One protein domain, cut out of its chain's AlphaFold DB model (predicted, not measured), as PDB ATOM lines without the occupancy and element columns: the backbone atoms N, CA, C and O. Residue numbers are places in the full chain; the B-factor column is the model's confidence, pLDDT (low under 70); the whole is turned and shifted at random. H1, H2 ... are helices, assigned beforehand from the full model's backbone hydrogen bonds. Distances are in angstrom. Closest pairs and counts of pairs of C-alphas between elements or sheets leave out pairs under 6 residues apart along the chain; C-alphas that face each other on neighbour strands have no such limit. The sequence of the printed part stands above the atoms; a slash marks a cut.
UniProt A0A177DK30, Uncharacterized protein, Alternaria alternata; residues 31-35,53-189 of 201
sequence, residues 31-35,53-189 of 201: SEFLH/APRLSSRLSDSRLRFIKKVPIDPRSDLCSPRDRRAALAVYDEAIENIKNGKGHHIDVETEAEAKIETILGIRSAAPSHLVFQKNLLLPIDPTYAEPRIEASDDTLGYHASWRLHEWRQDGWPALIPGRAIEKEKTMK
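This is residues 31 to 35 and 53 to 189 of the 201 residues of an uncharacterized protein of Alternaria alternata (UniProt A0A177DK30). Three helices, H1, H2 and H3, stand side by side as an up-and-down bundle at one end, each running against the one before it, and a smaller helical hairpin of H4 and H5 stands at the other end. Between these two groups lies a long looped stretch, residues 122 to 158, with no named element. The printed part has 142 residues, with five named helices in the order H1, H2, H3, H4, H5 and no named strand, and its class is all helix. It is compact, with a radius of gyration of the C-alphas of 15.6 A, and only just flat, with spans of 48 by 35 by 19 A.

Begin at C-alpha 31, at (-48.100, 7.307, -49.879); residues 31 to 35 are printed first, and after His 35 the printed lines break off. They resume at C-alpha 53, at (-42.467, -13.233, -56.254), where H1 begins, residues 53 to 70, 26.0 A long. Next find H2, the longest helix, residues 82 to 100, 27.0 A, and then H3, residues 106 to 121, 22.3 A. Past the long looped stretch, look for H4, residues 159 to 170, 16.5 A. H5, residues 179 to 187, ends at C-alpha 187, at (-30.641, 8.437, -16.935).

Start in the bundle with H1 and H2, a hairpin: they touch, closest at the C-alphas of Ser 57 and Ile 96, 5.4 A apart, at a shallow tilt of 14 degrees, opposite ways. H2 and H3 form the next hairpin and touch, closest at the C-alphas of Ala 88 and Ile 117, 5.2 A apart, at a shallow tilt of 2 degrees, opposite ways. H1 touches H3 with residues 53 to 60 alone, and H3 touches H1 with residues 106 to 110 alone; the closest C-alphas, of Ala 53 and His 106, are 6.5 A apart. H4 and H5 are a hairpin too: H4 touches H5 with residues 164 to 168 alone, closest at the C-alphas of Glu 167 and Ala 181, 5.4 A apart. Their tilt of 34.9 degrees is shallow, only just short of steep, and they run opposite ways. H4 and H5 are each apart from H1, H2 and H3. In H1, H2, H3, H4 and H5 every O i to N i+4 pair is within hydrogen-bond range.

The two C-alphas farthest apart, of Pro 54 and Thr 187, are 48.5 A from each other. Residues 36 to 52 are not printed, and C-alphas 35 and 53 lie 16.0 A apart across the cut. The links H1 to H2 and H3 to H4 are long, with 11 and 37 residues. Look in the B-factor column for low confidence: residues 31 to 35, 53 to 54 and 188 to 189 are under 70, and the mean pLDDT of the printed part is 86.5.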
ATOM      1  N   SER A  31     -47.327   7.254 -48.634       59.59
ATOM      2  CA  SER A  31     -48.100   7.307 -49.879       59.59
ATOM      3  C   SER A  31     -47.390   8.091 -50.989       59.59
ATOM      4  O   SER A  31     -47.594   7.811 -52.169       59.59
ATOM      5  N   GLU A  32     -46.493   9.017 -50.641       59.25
ATOM      6  CA  GLU A  32     -45.676   9.746 -51.608       59.25
ATOM      7  C   GLU A  32     -44.632   8.849 -52.288       59.25
ATOM      8  O   GLU A  32     -44.154   9.186 -53.375       59.25
ATOM      9  N   PHE A  33     -44.289   7.712 -51.683       58.72
ATOM     10  CA  PHE A  33     -43.219   6.816 -52.121       58.72
ATOM     11  C   PHE A  33     -43.724   5.432 -52.568       58.72
ATOM     12  O   PHE A  33     -42.988   4.716 -53.249       58.72
ATOM     13  N   LEU A  34     -44.971   5.070 -52.244       56.97
ATOM     14  CA  LEU A  34     -45.595   3.796 -52.620       56.97
ATOM     15  C   LEU A  34     -46.020   3.736 -54.106       56.97
ATOM     16  O   LEU A  34     -46.355   4.743 -54.742       56.97
ATOM     17  N   HIS A  35     -46.012   2.519 -54.665       45.62
ATOM     18  CA  HIS A  35     -46.447   2.234 -56.037       45.62
ATOM     19  C   HIS A  35     -47.928   2.569 -56.239       45.62
ATOM     20  O   HIS A  35     -48.776   2.198 -55.431       45.62
ATOM     21  N   ALA A  53     -43.809 -13.815 -56.458       59.19
ATOM     22  CA  ALA A  53     -42.467 -13.233 -56.254       59.19
ATOM     23  C   ALA A  53     -42.021 -12.199 -57.316       59.19
ATOM     24  O   ALA A  53     -41.553 -11.121 -56.939       59.19
ATOM     25  N   PRO A  54     -42.199 -12.455 -58.634       61.22
ATOM     26  CA  PRO A  54     -41.767 -11.517 -59.672       61.22
ATOM     27  C   PRO A  54     -42.525 -10.184 -59.641       61.22
ATOM     28  O   PRO A  54     -41.949  -9.136 -59.933       61.22
ATOM     29  N   ARG A  55     -43.810 -10.200 -59.257       74.75
ATOM     30  CA  ARG A  55     -44.643  -8.991 -59.164       74.75
ATOM     31  C   ARG A  55     -44.263  -8.148 -57.948       74.75
ATOM     32  O   ARG A  55     -44.141  -6.935 -58.077       74.75
ATOM     33  N   LEU A  56     -43.997  -8.788 -56.809       72.56
ATOM     34  CA  LEU A  56     -43.587  -8.099 -55.579       72.56
ATOM     35  C   LEU A  56     -42.191  -7.472 -55.696       72.56
ATOM     36  O   LEU A  56     -42.007  -6.307 -55.351       72.56
ATOM     37  N   SER A  57     -41.221  -8.194 -56.268       75.50
ATOM     38  CA  SER A  57     -39.881  -7.641 -56.513       75.50
ATOM     39  C   SER A  57     -39.920  -6.432 -57.459       75.50
ATOM     40  O   SER A  57     -39.220  -5.441 -57.236       75.50
ATOM     41  N   SER A  58     -40.783  -6.477 -58.482       80.19
ATOM     42  CA  SER A  58     -40.992  -5.352 -59.403       80.19
ATOM     43  C   SER A  58     -41.624  -4.150 -58.694       80.19
ATOM     44  O   SER A  58     -41.140  -3.032 -58.848       80.19
ATOM     45  N   ARG A  59     -42.631  -4.374 -57.836       82.38
ATOM     46  CA  ARG A  59     -43.277  -3.312 -57.049       82.38
ATOM     47  C   ARG A  59     -42.295  -2.587 -56.126       82.38
ATOM     48  O   ARG A  59     -42.251  -1.359 -56.137       82.38
ATOM     49  N   LEU A  60     -41.475  -3.322 -55.374       85.56
ATOM     50  CA  LEU A  60     -40.440  -2.720 -54.523       85.56
ATOM     51  C   LEU A  60     -39.379  -1.973 -55.339       85.56
ATOM     52  O   LEU A  60     -38.933  -0.902 -54.928       85.56
ATOM     53  N   SER A  61     -39.008  -2.501 -56.511       87.12
ATOM     54  CA  SER A  61     -38.076  -1.828 -57.424       87.12
ATOM     55  C   SER A  61     -38.631  -0.485 -57.916       87.12
ATOM     56  O   SER A  61     -37.906   0.513 -57.927       87.12
ATOM     57  N   ASP A  62     -39.923  -0.427 -58.246       85.00
ATOM     58  CA  ASP A  62     -40.602   0.810 -58.642       85.00
ATOM     59  C   ASP A  62     -40.684   1.820 -57.492       85.00
ATOM     60  O   ASP A  62     -40.387   3.002 -57.693       85.00
ATOM     61  N   SER A  63     -41.053   1.375 -56.285       86.44
ATOM     62  CA  SER A  63     -41.084   2.226 -55.086       86.44
ATOM     63  C   SER A  63     -39.700   2.812 -54.790       86.44
ATOM     64  O   SER A  63     -39.558   4.020 -54.589       86.44
ATOM     65  N   ARG A  64     -38.645   1.991 -54.879       91.81
ATOM     66  CA  ARG A  64     -37.253   2.441 -54.742       91.81
ATOM     67  C   ARG A  64     -36.891   3.501 -55.785       91.81
ATOM     68  O   ARG A  64     -36.273   4.511 -55.447       91.81
ATOM     69  N   LEU A  65     -37.273   3.306 -57.049       88.19
ATOM     70  CA  LEU A  65     -37.003   4.277 -58.113       88.19
ATOM     71  C   LEU A  65     -37.720   5.613 -57.859       88.19
ATOM     72  O   LEU A  65     -37.122   6.673 -58.054       88.19
ATOM     73  N   ARG A  66     -38.973   5.580 -57.389       85.69
ATOM     74  CA  ARG A  66     -39.717   6.789 -56.992       85.69
ATOM     75  C   ARG A  66     -39.040   7.509 -55.838       85.69
ATOM     76  O   ARG A  66     -38.870   8.724 -55.916       85.69
ATOM     77  N   PHE A  67     -38.608   6.769 -54.819       88.81
ATOM     78  CA  PHE A  67     -37.869   7.329 -53.693       88.81
ATOM     79  C   PHE A  67     -36.595   8.045 -54.162       88.81
ATOM     80  O   PHE A  67     -36.375   9.196 -53.800       88.81
ATOM     81  N   ILE A  68     -35.806   7.429 -55.051       88.69
ATOM     82  CA  ILE A  68     -34.594   8.048 -55.615       88.69
ATOM     83  C   ILE A  68     -34.905   9.348 -56.362       88.69
ATOM     84  O   ILE A  68     -34.149  10.308 -56.227       88.69
ATOM     85  N   LYS A  69     -35.985   9.373 -57.152       86.19
ATOM     86  CA  LYS A  69     -36.386  10.553 -57.933       86.19
ATOM     87  C   LYS A  69     -36.900  11.692 -57.054       86.19
ATOM     88  O   LYS A  69     -36.624  12.847 -57.354       86.19
ATOM     89  N   LYS A  70     -37.655  11.374 -55.998       83.31
ATOM     90  CA  LYS A  70     -38.251  12.369 -55.096       83.31
ATOM     91  C   LYS A  70     -37.287  12.883 -54.036       83.31
ATOM     92  O   LYS A  70     -37.399  14.035 -53.635       83.31
ATOM     93  N   VAL A  71     -36.367  12.040 -53.574       82.00
ATOM     94  CA  VAL A  71     -35.445  12.362 -52.486       82.00
ATOM     95  C   VAL A  71     -34.040  12.562 -53.061       82.00
ATOM     96  O   VAL A  71     -33.313  11.579 -53.271       82.00
ATOM     97  N   PRO A  72     -33.633  13.815 -53.343       78.38
ATOM     98  CA  PRO A  72     -32.308  14.093 -53.878       78.38
ATOM     99  C   PRO A  72     -31.219  13.741 -52.860       78.38
ATOM    100  O   PRO A  72     -31.440  13.724 -51.648       78.38
ATOM    101  N   ILE A  73     -30.013  13.471 -53.359       81.00
ATOM    102  CA  ILE A  73     -28.811  13.410 -52.520       81.00
ATOM    103  C   ILE A  73     -28.353  14.852 -52.303       81.00
ATOM    104  O   ILE A  73     -27.449  15.330 -52.978       81.00
ATOM    105  N   ASP A  74     -29.032  15.556 -51.404       77.19
ATOM    106  CA  ASP A  74     -28.709  16.937 -51.057       77.19
ATOM    107  C   ASP A  74     -28.532  17.046 -49.534       77.19
ATOM    108  O   ASP A  74     -29.486  16.793 -48.795       77.19
ATOM    109  N   PRO A  75     -27.332  17.403 -49.032       71.62
ATOM    110  CA  PRO A  75     -27.106  17.604 -47.600       71.62
ATOM    111  C   PRO A  75     -27.911  18.774 -47.014       71.62
ATOM    112  O   PRO A  75     -27.970  18.908 -45.796       71.62
ATOM    113  N   ARG A  76     -28.522  19.612 -47.859       72.88
ATOM    114  CA  ARG A  76     -29.414  20.716 -47.483       72.88
ATOM    115  C   ARG A  76     -30.898  20.360 -47.619       72.88
ATOM    116  O   ARG A  76     -31.738  21.218 -47.367       72.88
ATOM    117  N   SER A  77     -31.224  19.120 -47.988       75.62
ATOM    118  CA  SER A  77     -32.604  18.637 -48.060       75.62
ATOM    119  C   SER A  77     -33.221  18.536 -46.666       75.62
ATOM    120  O   SER A  77     -32.742  17.779 -45.823       75.62
ATOM    121  N   ASP A  78     -34.317  19.255 -46.449       73.38
ATOM    122  CA  ASP A  78     -35.175  19.129 -45.268       73.38
ATOM    123  C   ASP A  78     -36.087  17.890 -45.338       73.38
ATOM    124  O   ASP A  78     -36.644  17.462 -44.327       73.38
ATOM    125  N   LEU A  79     -36.235  17.284 -46.521       74.31
ATOM    126  CA  LEU A  79     -37.039  16.079 -46.712       74.31
ATOM    127  C   LEU A  79     -36.380  14.874 -46.045       74.31
ATOM    128  O   LEU A  79     -37.025  14.121 -45.330       74.31
ATOM    129  N   CYS A  80     -35.096  14.647 -46.302       82.19
ATOM    130  CA  CYS A  80     -34.416  13.440 -45.852       82.19
ATOM    131  C   CYS A  80     -32.917  13.693 -45.791       82.19
ATOM    132  O   CYS A  80     -32.318  14.102 -46.790       82.19
ATOM    133  N   SER A  81     -32.302  13.395 -44.646       85.81
ATOM    134  CA  SER A  81     -30.852  13.493 -44.537       85.81
ATOM    135  C   SER A  81     -30.179  12.479 -45.481       85.81
ATOM    136  O   SER A  81     -30.712  11.385 -45.708       85.81
ATOM    137  N   PRO A  82     -28.970  12.763 -46.002       87.06
ATOM    138  CA  PRO A  82     -28.224  11.788 -46.801       87.06
ATOM    139  C   PRO A  82     -28.014  10.442 -46.087       87.06
ATOM    140  O   PRO A  82     -27.951   9.397 -46.743       87.06
ATOM    141  N   ARG A  83     -27.933  10.463 -44.749       88.12
ATOM    142  CA  ARG A  83     -27.827   9.272 -43.896       88.12
ATOM    143  C   ARG A  83     -29.098   8.426 -43.959       88.12
ATOM    144  O   ARG A  83     -29.012   7.245 -44.293       88.12
ATOM    145  N   ASP A  84     -30.256   9.029 -43.696       90.81
ATOM    146  CA  ASP A  84     -31.547   8.331 -43.719       90.81
ATOM    147  C   ASP A  84     -31.850   7.794 -45.114       90.81
ATOM    148  O   ASP A  84     -32.256   6.644 -45.274       90.81
ATOM    149  N   ARG A  85     -31.567   8.601 -46.144       91.56
ATOM    150  CA  ARG A  85     -31.753   8.214 -47.542       91.56
ATOM    151  C   ARG A  85     -30.967   6.949 -47.874       91.56
ATOM    152  O   ARG A  85     -31.492   6.048 -48.524       91.56
ATOM    153  N   ARG A  86     -29.702   6.876 -47.445       92.81
ATOM    154  CA  ARG A  86     -28.859   5.691 -47.648       92.81
ATOM    155  C   ARG A  86     -29.421   4.479 -46.909       92.81
ATOM    156  O   ARG A  86     -29.472   3.403 -47.495       92.81
ATOM    157  N   ALA A  87     -29.850   4.653 -45.661       94.62
ATOM    158  CA  ALA A  87     -30.407   3.562 -44.867       94.62
ATOM    159  C   ALA A  87     -31.717   3.021 -45.464       94.62
ATOM    160  O   ALA A  87     -31.869   1.810 -45.586       94.62
ATOM    161  N   ALA A  88     -32.626   3.894 -45.910       94.69
ATOM    162  CA  ALA A  88     -33.874   3.483 -46.553       94.69
ATOM    163  C   ALA A  88     -33.613   2.701 -47.852       94.69
ATOM    164  O   ALA A  88     -34.227   1.662 -48.087       94.69
ATOM    165  N   LEU A  89     -32.658   3.152 -48.675       95.38
ATOM    166  CA  LEU A  89     -32.264   2.427 -49.887       95.38
ATOM    167  C   LEU A  89     -31.648   1.059 -49.597       95.38
ATOM    168  O   LEU A  89     -31.941   0.121 -50.329       95.38
ATOM    169  N   ALA A  90     -30.852   0.934 -48.534       96.62
ATOM    170  CA  ALA A  90     -30.300  -0.355 -48.128       96.62
ATOM    171  C   ALA A  90     -31.407  -1.359 -47.762       96.62
ATOM    172  O   ALA A  90     -31.327  -2.516 -48.163       96.62
ATOM    173  N   VAL A  91     -32.471  -0.908 -47.082       96.62
ATOM    174  CA  VAL A  91     -33.640  -1.753 -46.780       96.62
ATOM    175  C   VAL A  91     -34.372  -2.172 -48.058       96.62
ATOM    176  O   VAL A  91     -34.728  -3.341 -48.194       96.62
ATOM    177  N   TYR A  92     -34.565  -1.256 -49.016       95.44
ATOM    178  CA  TYR A  92     -35.134  -1.612 -50.322       95.44
ATOM    179  C   TYR A  92     -34.291  -2.670 -51.042       95.44
ATOM    180  O   TYR A  92     -34.842  -3.650 -51.542       95.44
ATOM    181  N   ASP A  93     -32.974  -2.470 -51.104       95.81
ATOM    182  CA  ASP A  93     -32.054  -3.376 -51.794       95.81
ATOM    183  C   ASP A  93     -32.072  -4.773 -51.154       95.81
ATOM    184  O   ASP A  93     -32.257  -5.768 -51.858       95.81
ATOM    185  N   GLU A  94     -32.019  -4.850 -49.822       95.44
ATOM    186  CA  GLU A  94     -32.091  -6.115 -49.088       95.44
ATOM    187  C   GLU A  94     -33.428  -6.846 -49.302       95.44
ATOM    188  O   GLU A  94     -33.452  -8.052 -49.557       95.44
ATOM    189  N   ALA A  95     -34.554  -6.128 -49.249       93.69
ATOM    190  CA  ALA A  95     -35.875  -6.718 -49.454       93.69
ATOM    191  C   ALA A  95     -36.040  -7.286 -50.873       93.69
ATOM    192  O   ALA A  95     -36.539  -8.400 -51.053       93.69
ATOM    193  N   ILE A  96     -35.568  -6.549 -51.885       92.56
ATOM    194  CA  ILE A  96     -35.570  -6.994 -53.283       92.56
ATOM    195  C   ILE A  96     -34.720  -8.258 -53.443       92.56
ATOM    196  O   ILE A  96     -35.153  -9.198 -54.115       92.56
ATOM    197  N   GLU A  97     -33.533  -8.300 -52.836       92.19
ATOM    198  CA  GLU A  97     -32.652  -9.469 -52.872       92.19
ATOM    199  C   GLU A  97     -33.259 -10.680 -52.161       92.19
ATOM    200  O   GLU A  97     -33.213 -11.787 -52.701       92.19
ATOM    201  N   ASN A  98     -33.868 -10.498 -50.989       91.19
ATOM    202  CA  ASN A  98     -34.509 -11.593 -50.264       91.19
ATOM    203  C   ASN A  98     -35.664 -12.204 -51.063       91.19
ATOM    204  O   ASN A  98     -35.714 -13.426 -51.202       91.19
ATOM    205  N   ILE A  99     -36.524 -11.381 -51.674       88.00
ATOM    206  CA  ILE A  99     -37.615 -11.871 -52.531       88.00
ATOM    207  C   ILE A  99     -37.070 -12.589 -53.771       88.00
ATOM    208  O   ILE A  99     -37.545 -13.672 -54.107       88.00
ATOM    209  N   LYS A 100     -36.054 -12.031 -54.445       87.50
ATOM    210  CA  LYS A 100     -35.438 -12.670 -55.626       87.50
ATOM    211  C   LYS A 100     -34.831 -14.032 -55.302       87.50
ATOM    212  O   LYS A 100     -34.913 -14.944 -56.118       87.50
ATOM    213  N   ASN A 101     -34.251 -14.162 -54.114       88.00
ATOM    214  CA  ASN A 101     -33.621 -15.390 -53.646       88.00
ATOM    215  C   ASN A 101     -34.606 -16.364 -52.973       88.00
ATOM    216  O   ASN A 101     -34.168 -17.386 -52.450       88.00
ATOM    217  N   GLY A 102     -35.912 -16.058 -52.946       82.25
ATOM    218  CA  GLY A 102     -36.928 -16.897 -52.304       82.25
ATOM    219  C   GLY A 102     -36.745 -17.043 -50.789       82.25
ATOM    220  O   GLY A 102     -37.104 -18.071 -50.216       82.25
ATOM    221  N   LYS A 103     -36.137 -16.048 -50.132       79.81
ATOM    222  CA  LYS A 103     -35.925 -16.032 -48.682       79.81
ATOM    223  C   LYS A 103     -37.146 -15.437 -47.983       79.81
ATOM    224  O   LYS A 103     -37.415 -14.245 -48.113       79.81
ATOM    225  N   GLY A 104     -37.823 -16.262 -47.188       74.81
ATOM    226  CA  GLY A 104     -39.001 -15.854 -46.423       74.81
ATOM    227  C   GLY A 104     -40.267 -15.735 -47.271       74.81
ATOM    228  O   GLY A 104     -40.253 -15.879 -48.493       74.81
ATOM    229  N   HIS A 105     -41.392 -15.489 -46.605       83.38
ATOM    230  CA  HIS A 105     -42.656 -15.232 -47.280       83.38
ATOM    231  C   HIS A 105     -42.645 -13.798 -47.833       83.38
ATOM    232  O   HIS A 105     -42.421 -12.847 -47.090       83.38
ATOM    233  N   HIS A 106     -42.843 -13.626 -49.144       84.19
ATOM    234  CA  HIS A 106     -42.585 -12.342 -49.814       84.19
ATOM    235  C   HIS A 106     -43.411 -11.170 -49.262       84.19
ATOM    236  O   HIS A 106     -42.919 -10.047 -49.232       84.19
ATOM    237  N   ILE A 107     -44.644 -11.437 -48.816       84.75
ATOM    238  CA  ILE A 107     -45.525 -10.431 -48.199       84.75
ATOM    239  C   ILE A 107     -44.946  -9.963 -46.859       84.75
ATOM    240  O   ILE A 107     -44.978  -8.774 -46.545       84.75
ATOM    241  N   ASP A 108     -44.363 -10.877 -46.090       87.56
ATOM    242  CA  ASP A 108     -43.792 -10.576 -44.778       87.56
ATOM    243  C   ASP A 108     -42.498  -9.762 -44.939       87.56
ATOM    244  O   ASP A 108     -42.259  -8.826 -44.180       87.56
ATOM    245  N   VAL A 109     -41.700 -10.066 -45.975       89.38
ATOM    246  CA  VAL A 109     -40.505  -9.286 -46.340       89.38
ATOM    247  C   VAL A 109     -40.880  -7.851 -46.704       89.38
ATOM    248  O   VAL A 109     -40.231  -6.915 -46.245       89.38
ATOM    249  N   GLU A 110     -41.924  -7.663 -47.510       87.88
ATOM    250  CA  GLU A 110     -42.406  -6.332 -47.880       87.88
ATOM    251  C   GLU A 110     -42.945  -5.564 -46.669       87.88
ATOM    252  O   GLU A 110     -42.550  -4.422 -46.450       87.88
ATOM    253  N   THR A 111     -43.763  -6.214 -45.838       90.00
ATOM    254  CA  THR A 111     -44.315  -5.615 -44.612       90.00
ATOM    255  C   THR A 111     -43.199  -5.179 -43.656       90.00
ATOM    256  O   THR A 111     -43.242  -4.088 -43.082       90.00
ATOM    257  N   GLU A 112     -42.164  -6.009 -43.489       93.88
ATOM    258  CA  GLU A 112     -41.003  -5.667 -42.665       93.88
ATOM    259  C   GLU A 112     -40.180  -4.523 -43.280       93.88
ATOM    260  O   GLU A 112     -39.717  -3.641 -42.549       93.88
ATOM    261  N   ALA A 113     -40.016  -4.502 -44.606       94.19
ATOM    262  CA  ALA A 113     -39.312  -3.437 -45.312       94.19
ATOM    263  C   ALA A 113     -40.020  -2.086 -45.143       94.19
ATOM    264  O   ALA A 113     -39.373  -1.108 -44.767       94.19
ATOM    265  N   GLU A 114     -41.338  -2.036 -45.360       92.44
ATOM    266  CA  GLU A 114     -42.155  -0.828 -45.185       92.44
ATOM    267  C   GLU A 114     -42.036  -0.290 -43.762       92.44
ATOM    268  O   GLU A 114     -41.670   0.869 -43.568       92.44
ATOM    269  N   ALA A 115     -42.207  -1.160 -42.764       93.38
ATOM    270  CA  ALA A 115     -42.023  -0.829 -41.359       93.38
ATOM    271  C   ALA A 115     -40.643  -0.197 -41.075       93.38
ATOM    272  O   ALA A 115     -40.531   0.801 -40.358       93.38
ATOM    273  N   LYS A 116     -39.572  -0.786 -41.611       96.31
ATOM    274  CA  LYS A 116     -38.201  -0.294 -41.420       96.31
ATOM    275  C   LYS A 116     -37.974   1.048 -42.115       96.31
ATOM    276  O   LYS A 116     -37.403   1.950 -41.500       96.31
ATOM    277  N   ILE A 117     -38.452   1.205 -43.347       94.69
ATOM    278  CA  ILE A 117     -38.345   2.448 -44.119       94.69
ATOM    279  C   ILE A 117     -39.123   3.573 -43.430       94.69
ATOM    280  O   ILE A 117     -38.563   4.644 -43.223       94.69
ATOM    281  N   GLU A 118     -40.353   3.325 -42.981       91.94
ATOM    282  CA  GLU A 118     -41.151   4.292 -42.217       91.94
ATOM    283  C   GLU A 118     -40.434   4.787 -40.964       91.94
ATOM    284  O   GLU A 118     -40.420   5.988 -40.677       91.94
ATOM    285  N   THR A 119     -39.811   3.866 -40.225       93.12
ATOM    286  CA  THR A 119     -39.040   4.221 -39.036       93.12
ATOM    287  C   THR A 119     -37.781   5.005 -39.396       93.12
ATOM    288  O   THR A 119     -37.502   6.006 -38.747       93.12
ATOM    289  N   ILE A 120     -37.048   4.647 -40.455       93.75
ATOM    290  CA  ILE A 120     -35.889   5.426 -40.933       93.75
ATOM    291  C   ILE A 120     -36.308   6.834 -41.376       93.75
ATOM    292  O   ILE A 120     -35.606   7.804 -41.096       93.75
ATOM    293  N   LEU A 121     -37.455   6.972 -42.036       89.44
ATOM    294  CA  LEU A 121     -37.952   8.258 -42.521       89.44
ATOM    295  C   LEU A 121     -38.608   9.108 -41.425       89.44
ATOM    296  O   LEU A 121     -38.908  10.272 -41.675       89.44
ATOM    297  N   GLY A 122     -38.758   8.586 -40.205       86.81
ATOM    298  CA  GLY A 122     -39.390   9.310 -39.098       86.81
ATOM    299  C   GLY A 122     -40.907   9.453 -39.257       86.81
ATOM    300  O   GLY A 122     -41.521  10.242 -38.551       86.81
ATOM    301  N   ILE A 123     -41.512   8.688 -40.171       87.19
ATOM    302  CA  ILE A 123     -42.968   8.627 -40.381       87.19
ATOM    303  C   ILE A 123     -43.613   7.828 -39.245       87.19
ATOM    304  O   ILE A 123     -44.718   8.134 -38.798       87.19
ATOM    305  N   ARG A 124     -42.897   6.812 -38.754       86.81
ATOM    306  CA  ARG A 124     -43.335   5.947 -37.663       86.81
ATOM    307  C   ARG A 124     -42.308   5.915 -36.537       86.81
ATOM    308  O   ARG A 124     -41.220   5.357 -36.704       86.81
ATOM    309  N   SER A 125     -42.693   6.415 -35.366       88.31
ATOM    310  CA  SER A 125     -41.911   6.253 -34.137       88.31
ATOM    311  C   SER A 125     -41.772   4.780 -33.758       88.31
ATOM    312  O   SER A 125     -42.715   3.991 -33.875       88.31
ATOM    313  N   ALA A 126     -40.591   4.401 -33.279       90.19
ATOM    314  CA  ALA A 126     -40.331   3.044 -32.830       90.19
ATOM    315  C   ALA A 126     -39.555   3.032 -31.515       90.19
ATOM    316  O   ALA A 126     -38.466   3.595 -31.417       90.19
ATOM    317  N   ALA A 127     -40.107   2.357 -30.507       90.75
ATOM    318  CA  ALA A 127     -39.403   2.131 -29.255       90.75
ATOM    319  C   ALA A 127     -38.221   1.166 -29.474       90.75
ATOM    320  O   ALA A 127     -38.306   0.301 -30.350       90.75
ATOM    321  N   PRO A 128     -37.161   1.231 -28.650       89.88
ATOM    322  CA  PRO A 128     -36.013   0.324 -28.743       89.88
ATOM    323  C   PRO A 128     -36.345  -1.178 -28.745       89.88
ATOM    324  O   PRO A 128     -35.582  -1.984 -29.267       89.88
ATOM    325  N   SER A 129     -37.488  -1.567 -28.175       88.50
ATOM    326  CA  SER A 129     -37.966  -2.954 -28.135       88.50
ATOM    327  C   SER A 129     -38.690  -3.412 -29.408       88.50
ATOM    328  O   SER A 129     -38.994  -4.597 -29.531       88.50
ATOM    329  N   HIS A 130     -38.994  -2.516 -30.354       92.56
ATOM    330  CA  HIS A 130     -39.718  -2.870 -31.576       92.56
ATOM    331  C   HIS A 130     -38.889  -3.762 -32.512       92.56
ATOM    332  O   HIS A 130     -37.668  -3.649 -32.606       92.56
ATOM    333  N   LEU A 131     -39.589  -4.610 -33.276       91.81
ATOM    334  CA  LEU A 131     -38.984  -5.626 -34.150       91.81
ATOM    335  C   LEU A 131     -38.067  -5.061 -35.241       91.81
ATOM    336  O   LEU A 131     -37.172  -5.759 -35.698       91.81
ATOM    337  N   VAL A 132     -38.235  -3.799 -35.642       94.69
ATOM    338  CA  VAL A 132     -37.363  -3.177 -36.655       94.69
ATOM    339  C   VAL A 132     -35.899  -3.090 -36.229       94.69
ATOM    340  O   VAL A 132     -35.024  -3.092 -37.094       94.69
ATOM    341  N   PHE A 133     -35.632  -3.070 -34.922       95.31
ATOM    342  CA  PHE A 133     -34.282  -3.073 -34.356       95.31
ATOM    343  C   PHE A 133     -33.757  -4.479 -34.067       95.31
ATOM    344  O   PHE A 133     -32.652  -4.616 -33.556       95.31
ATOM    345  N   GLN A 134     -34.519  -5.523 -34.379       91.38
ATOM    346  CA  GLN A 134     -34.134  -6.911 -34.147       91.38
ATOM    347  C   GLN A 134     -33.927  -7.623 -35.484       91.38
ATOM    348  O   GLN A 134     -34.444  -7.216 -36.528       91.38
ATOM    349  N   LYS A 135     -33.116  -8.682 -35.466       87.81
ATOM    350  CA  LYS A 135     -32.917  -9.513 -36.654       87.81
ATOM    351  C   LYS A 135     -34.153 -10.393 -36.867       87.81
ATOM    352  O   LYS A 135     -34.461 -11.209 -36.005       87.81
ATOM    353  N   ASN A 136     -34.804 -10.250 -38.020       88.19
ATOM    354  CA  ASN A 136     -35.915 -11.102 -38.449       88.19
ATOM    355  C   ASN A 136     -35.700 -11.554 -39.906       88.19
ATOM    356  O   ASN A 136     -34.724 -12.263 -40.164       88.19
ATOM    357  N   LEU A 137     -36.551 -11.141 -40.855       92.06
ATOM    358  CA  LEU A 137     -36.371 -11.455 -42.276       92.06
ATOM    359  C   LEU A 137     -35.321 -10.545 -42.919       92.06
ATOM    360  O   LEU A 137     -34.565 -11.000 -43.775       92.06
ATOM    361  N   LEU A 138     -35.264  -9.281 -42.492       94.19
ATOM    362  CA  LEU A 138     -34.278  -8.291 -42.915       94.19
ATOM    363  C   LEU A 138     -33.327  -7.950 -41.760       94.19
ATOM    364  O   LEU A 138     -33.636  -8.153 -40.577       94.19
ATOM    365  N   LEU A 139     -32.179  -7.364 -42.086       95.38
ATOM    366  CA  LEU A 139     -31.233  -6.852 -41.109       95.38
ATOM    367  C   LEU A 139     -31.878  -5.744 -40.265       95.38
ATOM    368  O   LEU A 139     -32.673  -4.946 -40.772       95.38
ATOM    369  N   PRO A 140     -31.577  -5.695 -38.961       96.50
ATOM    370  CA  PRO A 140     -32.091  -4.660 -38.076       96.50
ATOM    371  C   PRO A 140     -31.604  -3.279 -38.527       96.50
ATOM    372  O   PRO A 140     -30.459  -3.125 -38.956       96.50
ATOM    373  N   ILE A 141     -32.462  -2.267 -38.397       96.31
ATOM    374  CA  ILE A 141     -32.064  -0.880 -38.669       96.31
ATOM    375  C   ILE A 141     -31.243  -0.314 -37.505       96.31
ATOM    376  O   ILE A 141     -31.304  -0.816 -36.383       96.31
ATOM    377  N   ASP A 142     -30.479   0.742 -37.783       94.94
ATOM    378  CA  ASP A 142     -29.591   1.375 -36.807       94.94
ATOM    379  C   ASP A 142     -30.363   1.872 -35.556       94.94
ATOM    380  O   ASP A 142     -31.402   2.532 -35.700       94.94
ATOM    381  N   PRO A 143     -29.860   1.601 -34.335       95.06
ATOM    382  CA  PRO A 143     -30.387   2.124 -33.072       95.06
ATOM    383  C   PRO A 143     -30.653   3.631 -33.021       95.06
ATOM    384  O   PRO A 143     -31.468   4.094 -32.220       95.06
ATOM    385  N   THR A 144     -29.989   4.436 -33.852       93.69
ATOM    386  CA  THR A 144     -30.251   5.881 -33.907       93.69
ATOM    387  C   THR A 144     -31.678   6.242 -34.280       93.69
ATOM    388  O   THR A 144     -32.136   7.333 -33.949       93.69
ATOM    389  N   TYR A 145     -32.383   5.334 -34.955       94.50
ATOM    390  CA  TYR A 145     -33.773   5.533 -35.350       94.50
ATOM    391  C   TYR A 145     -34.778   5.170 -34.248       94.50
ATOM    392  O   TYR A 145     -35.974   5.383 -34.439       94.50
ATOM    393  N   ALA A 146     -34.319   4.622 -33.117       93.06
ATOM    394  CA  ALA A 146     -35.160   4.319 -31.962       93.06
ATOM    395  C   ALA A 146     -35.454   5.567 -31.129       93.06
ATOM    396  O   ALA A 146     -34.621   6.465 -31.055       93.06
ATOM    397  N   GLU A 147     -36.610   5.591 -30.467       89.25
ATOM    398  CA  GLU A 147     -37.015   6.682 -29.578       89.25
ATOM    399  C   GLU A 147     -36.150   6.757 -28.298       89.25
ATOM    400  O   GLU A 147     -36.018   5.738 -27.608       89.25
ATOM    401  N   PRO A 148     -35.622   7.947 -27.926       88.75
ATOM    402  CA  PRO A 148     -35.700   9.213 -28.663       88.75
ATOM    403  C   PRO A 148     -34.828   9.191 -29.923       88.75
ATOM    404  O   PRO A 148     -33.639   8.879 -29.860       88.75
ATOM    405  N   ARG A 149     -35.402   9.528 -31.079       89.06
ATOM    406  CA  ARG A 149     -34.662   9.505 -32.346       89.06
ATOM    407  C   ARG A 149     -33.513  10.521 -32.330       89.06
ATOM    408  O   ARG A 149     -33.698  11.654 -31.901       89.06
ATOM    409  N   ILE A 150     -32.340  10.120 -32.821       88.56
ATOM    410  CA  ILE A 150     -31.198  11.026 -33.005       88.56
ATOM    411  C   ILE A 150     -31.289  11.619 -34.411       88.56
ATOM    412  O   ILE A 150     -31.080  10.913 -35.402       88.56
ATOM    413  N   GLU A 151     -31.620  12.906 -34.502       85.06
ATOM    414  CA  GLU A 151     -31.677  13.625 -35.774       85.06
ATOM    415  C   GLU A 151     -30.287  14.077 -36.225       85.06
ATOM    416  O   GLU A 151     -29.437  14.462 -35.425       85.06
ATOM    417  N   ALA A 152     -30.057  14.063 -37.538       83.12
ATOM    418  CA  ALA A 152     -28.772  14.469 -38.107       83.12
ATOM    419  C   ALA A 152     -28.448  15.955 -37.854       83.12
ATOM    420  O   ALA A 152     -27.273  16.311 -37.790       83.12
ATOM    421  N   SER A 153     -29.472  16.806 -37.701       79.62
ATOM    422  CA  SER A 153     -29.321  18.217 -37.319       79.62
ATOM    423  C   SER A 153     -28.733  18.389 -35.922       79.62
ATOM    424  O   SER A 153     -27.968  19.318 -35.692       79.62
ATOM    425  N   ASP A 154     -29.055  17.467 -35.016       80.12
ATOM    426  CA  ASP A 154     -28.719  17.567 -33.594       80.12
ATOM    427  C   ASP A 154     -27.454  16.760 -33.250       80.12
ATOM    428  O   ASP A 154     -26.902  16.879 -32.158       80.12
ATOM    429  N   ASP A 155     -26.983  15.942 -34.197       83.56
ATOM    430  CA  ASP A 155     -25.803  15.087 -34.089       83.56
ATOM    431  C   ASP A 155     -24.928  15.206 -35.347       83.56
ATOM    432  O   ASP A 155     -24.622  14.225 -36.028       83.56
ATOM    433  N   THR A 156     -24.530  16.439 -35.676       78.94
ATOM    434  CA  THR A 156     -23.779  16.772 -36.904       78.94
ATOM    435  C   THR A 156     -22.466  16.001 -37.043       78.94
ATOM    436  O   THR A 156     -22.069  15.643 -38.152       78.94
ATOM    437  N   LEU A 157     -21.804  15.708 -35.920       81.88
ATOM    438  CA  LEU A 157     -20.562  14.930 -35.861       81.88
ATOM    439  C   LEU A 157     -20.800  13.424 -35.646       81.88
ATOM    440  O   LEU A 157     -19.850  12.646 -35.680       81.88
ATOM    441  N   GLY A 158     -22.052  12.996 -35.454       84.38
ATOM    442  CA  GLY A 158     -22.411  11.589 -35.279       84.38
ATOM    443  C   GLY A 158     -21.963  10.980 -33.946       84.38
ATOM    444  O   GLY A 158     -21.853   9.753 -33.847       84.38
ATOM    445  N   TYR A 159     -21.650  11.795 -32.937       87.00
ATOM    446  CA  TYR A 159     -21.164  11.320 -31.642       87.00
ATOM    447  C   TYR A 159     -22.243  10.566 -30.874       87.00
ATOM    448  O   TYR A 159     -21.982   9.465 -30.382       87.00
ATOM    449  N   HIS A 160     -23.460  11.110 -30.805       85.31
ATOM    450  CA  HIS A 160     -24.557  10.465 -30.076       85.31
ATOM    451  C   HIS A 160     -24.952   9.154 -30.754       85.31
ATOM    452  O   HIS A 160     -25.137   8.130 -30.093       85.31
ATOM    453  N   ALA A 161     -25.002   9.170 -32.084       90.31
ATOM    454  CA  ALA A 161     -25.240   8.002 -32.905       90.31
ATOM    455  C   ALA A 161     -24.223   6.888 -32.644       90.31
ATOM    456  O   ALA A 161     -24.597   5.736 -32.414       90.31
ATOM    457  N   SER A 162     -22.938   7.247 -32.658       90.56
ATOM    458  CA  SER A 162     -21.837   6.305 -32.461       90.56
ATOM    459  C   SER A 162     -21.839   5.729 -31.050       90.56
ATOM    460  O   SER A 162     -21.686   4.518 -30.883       90.56
ATOM    461  N   TRP A 163     -22.071   6.572 -30.039       90.56
ATOM    462  CA  TRP A 163     -22.177   6.134 -28.651       90.56
ATOM    463  C   TRP A 163     -23.353   5.174 -28.451       90.56
ATOM    464  O   TRP A 163     -23.151   4.076 -27.929       90.56
ATOM    465  N   ARG A 164     -24.560   5.523 -28.926       93.25
ATOM    466  CA  ARG A 164     -25.738   4.652 -28.788       93.25
ATOM    467  C   ARG A 164     -25.480   3.291 -29.426       93.25
ATOM    468  O   ARG A 164     -25.707   2.263 -28.792       93.25
ATOM    469  N   LEU A 165     -24.975   3.280 -30.660       94.19
ATOM    470  CA  LEU A 165     -24.650   2.042 -31.364       94.19
ATOM    471  C   LEU A 165     -23.622   1.201 -30.593       94.19
ATOM    472  O   LEU A 165     -23.769  -0.020 -30.515       94.19
ATOM    473  N   HIS A 166     -22.595   1.837 -30.023       94.31
ATOM    474  CA  HIS A 166     -21.594   1.151 -29.212       94.31
ATOM    475  C   HIS A 166     -22.222   0.493 -27.979       94.31
ATOM    476  O   HIS A 166     -22.057  -0.708 -27.781       94.31
ATOM    477  N   GLU A 167     -22.984   1.243 -27.182       94.62
ATOM    478  CA  GLU A 167     -23.610   0.731 -25.957       94.62
ATOM    479  C   GLU A 167     -24.613  -0.387 -26.245       94.62
ATOM    480  O   GLU A 167     -24.626  -1.405 -25.557       94.62
ATOM    481  N   TRP A 168     -25.419  -0.239 -27.300       95.50
ATOM    482  CA  TRP A 168     -26.367  -1.276 -27.697       95.50
ATOM    483  C   TRP A 168     -25.644  -2.569 -28.087       95.50
ATOM    484  O   TRP A 168     -26.070  -3.654 -27.692       95.50
ATOM    485  N   ARG A 169     -24.519  -2.472 -28.810       95.50
ATOM    486  CA  ARG A 169     -23.685  -3.637 -29.151       95.50
ATOM    487  C   ARG A 169     -23.065  -4.293 -27.919       95.50
ATOM    488  O   ARG A 169     -23.032  -5.519 -27.865       95.50
ATOM    489  N   GLN A 170     -22.608  -3.512 -26.937       95.69
ATOM    490  CA  GLN A 170     -22.077  -4.051 -25.675       95.69
ATOM    491  C   GLN A 170     -23.124  -4.867 -24.908       95.69
ATOM    492  O   GLN A 170     -22.782  -5.845 -24.248       95.69
ATOM    493  N   ASP A 171     -24.402  -4.504 -25.033       94.00
ATOM    494  CA  ASP A 171     -25.515  -5.202 -24.383       94.00
ATOM    495  C   ASP A 171     -26.148  -6.302 -25.268       94.00
ATOM    496  O   ASP A 171     -27.211  -6.833 -24.956       94.00
ATOM    497  N   GLY A 172     -25.486  -6.676 -26.372       91.88
ATOM    498  CA  GLY A 172     -25.843  -7.841 -27.190       91.88
ATOM    499  C   GLY A 172     -26.772  -7.570 -28.377       91.88
ATOM    500  O   GLY A 172     -27.260  -8.516 -29.002       91.88
ATOM    501  N   TRP A 173     -27.013  -6.306 -28.733       94.69
ATOM    502  CA  TRP A 173     -27.724  -5.968 -29.967       94.69
ATOM    503  C   TRP A 173     -26.958  -6.480 -31.205       94.69
ATOM    504  O   TRP A 173     -25.730  -6.344 -31.263       94.69
ATOM    505  N   PRO A 174     -27.639  -7.029 -32.232       93.00
ATOM    506  CA  PRO A 174     -29.096  -7.103 -32.409       93.00
ATOM    507  C   PRO A 174     -29.755  -8.401 -31.934       93.00
ATOM    508  O   PRO A 174     -30.942  -8.604 -32.180       93.00
ATOM    509  N   ALA A 175     -28.994  -9.310 -31.323       90.12
ATOM    510  CA  ALA A 175     -29.529 -10.588 -30.861       90.12
ATOM    511  C   ALA A 175     -30.408 -10.427 -29.612       90.12
ATOM    512  O   ALA A 175     -31.327 -11.216 -29.403       90.12
ATOM    513  N   LEU A 176     -30.125  -9.410 -28.797       90.19
ATOM    514  CA  LEU A 176     -30.822  -9.110 -27.552       90.19
ATOM    515  C   LEU A 176     -31.332  -7.667 -27.549       90.19
ATOM    516  O   LEU A 176     -30.748  -6.779 -28.174       90.19
ATOM    517  N   ILE A 177     -32.417  -7.436 -26.806       89.81
ATOM    518  CA  ILE A 177     -32.883  -6.083 -26.493       89.81
ATOM    519  C   ILE A 177     -31.870  -5.457 -25.518       89.81
ATOM    520  O   ILE A 177     -31.665  -6.024 -24.441       89.81
ATOM    521  N   PRO A 178     -31.268  -4.297 -25.842       91.62
ATOM    522  CA  PRO A 178     -30.172  -3.723 -25.062       91.62
ATOM    523  C   PRO A 178     -30.688  -2.928 -23.848       91.62
ATOM    524  O   PRO A 178     -30.608  -1.700 -23.791       91.62
ATOM    525  N   GLY A 179     -31.278  -3.637 -22.881       91.56
ATOM    526  CA  GLY A 179     -31.937  -3.060 -21.706       91.56
ATOM    527  C   GLY A 179     -31.055  -2.121 -20.877       91.56
ATOM    528  O   GLY A 179     -31.514  -1.045 -20.494       91.56
ATOM    529  N   ARG A 180     -29.783  -2.464 -20.634       91.75
ATOM    530  CA  ARG A 180     -28.864  -1.612 -19.856       91.75
ATOM    531  C   ARG A 180     -28.518  -0.337 -20.607       91.75
ATOM    532  O   ARG A 180     -28.476   0.724 -19.991       91.75
ATOM    533  N   ALA A 181     -28.290  -0.431 -21.917       91.62
ATOM    534  CA  ALA A 181     -28.002   0.736 -22.745       91.62
ATOM    535  C   ALA A 181     -29.203   1.694 -22.786       91.62
ATOM    536  O   ALA A 181     -29.031   2.901 -22.633       91.62
ATOM    537  N   ILE A 182     -30.423   1.152 -22.902       89.62
ATOM    538  CA  ILE A 182     -31.671   1.930 -22.865       89.62
ATOM    539  C   ILE A 182     -31.836   2.644 -21.513       89.62
ATOM    540  O   ILE A 182     -32.157   3.830 -21.481       89.62
ATOM    541  N   GLU A 183     -31.605   1.959 -20.389       89.12
ATOM    542  CA  GLU A 183     -31.680   2.584 -19.059       89.12
ATOM    543  C   GLU A 183     -30.587   3.644 -18.846       89.12
ATOM    544  O   GLU A 183     -30.845   4.726 -18.308       89.12
ATOM    545  N   LYS A 184     -29.371   3.387 -19.338       87.25
ATOM    546  CA  LYS A 184     -28.272   4.358 -19.322       87.25
ATOM    547  C   LYS A 184     -28.649   5.620 -20.096       87.25
ATOM    548  O   LYS A 184     -28.474   6.722 -19.596       87.25
ATOM    549  N   GLU A 185     -29.266   5.473 -21.260       85.00
ATOM    550  CA  GLU A 185     -29.729   6.610 -22.048       85.00
ATOM    551  C   GLU A 185     -30.843   7.412 -21.348       85.00
ATOM    552  O   GLU A 185     -30.818   8.644 -21.346       85.00
ATOM    553  N   LYS A 186     -31.793   6.738 -20.682       81.69
ATOM    554  CA  LYS A 186     -32.854   7.407 -19.904       81.69
ATOM    555  C   LYS A 186     -32.295   8.250 -18.761       81.69
ATOM    556  O   LYS A 186     -32.782   9.354 -18.526       81.69
ATOM    557  N   THR A 187     -31.288   7.734 -18.059       79.81
ATOM    558  CA  THR A 187     -30.641   8.437 -16.935       79.81
ATOM    559  C   THR A 187     -29.737   9.583 -17.393       79.81
ATOM    560  O   THR A 187     -29.517  10.524 -16.637       79.81
ATOM    561  N   MET A 188     -29.283   9.557 -18.649       67.31
ATOM    562  CA  MET A 188     -28.446  10.588 -19.270       67.31
ATOM    563  C   MET A 188     -29.213  11.776 -19.872       67.31
ATOM    564  O   MET A 188     -28.584  12.687 -20.403       67.31
ATOM    565  N   LYS A 189     -30.549  11.836 -19.767       57.69
ATOM    566  CA  LYS A 189     -31.368  12.974 -20.246       57.69
ATOM    567  C   LYS A 189     -31.107  14.325 -19.531       57.69
ATOM    568  O   LYS A 189     -31.881  15.262 -19.714       57.69
TER     569      LYS A 189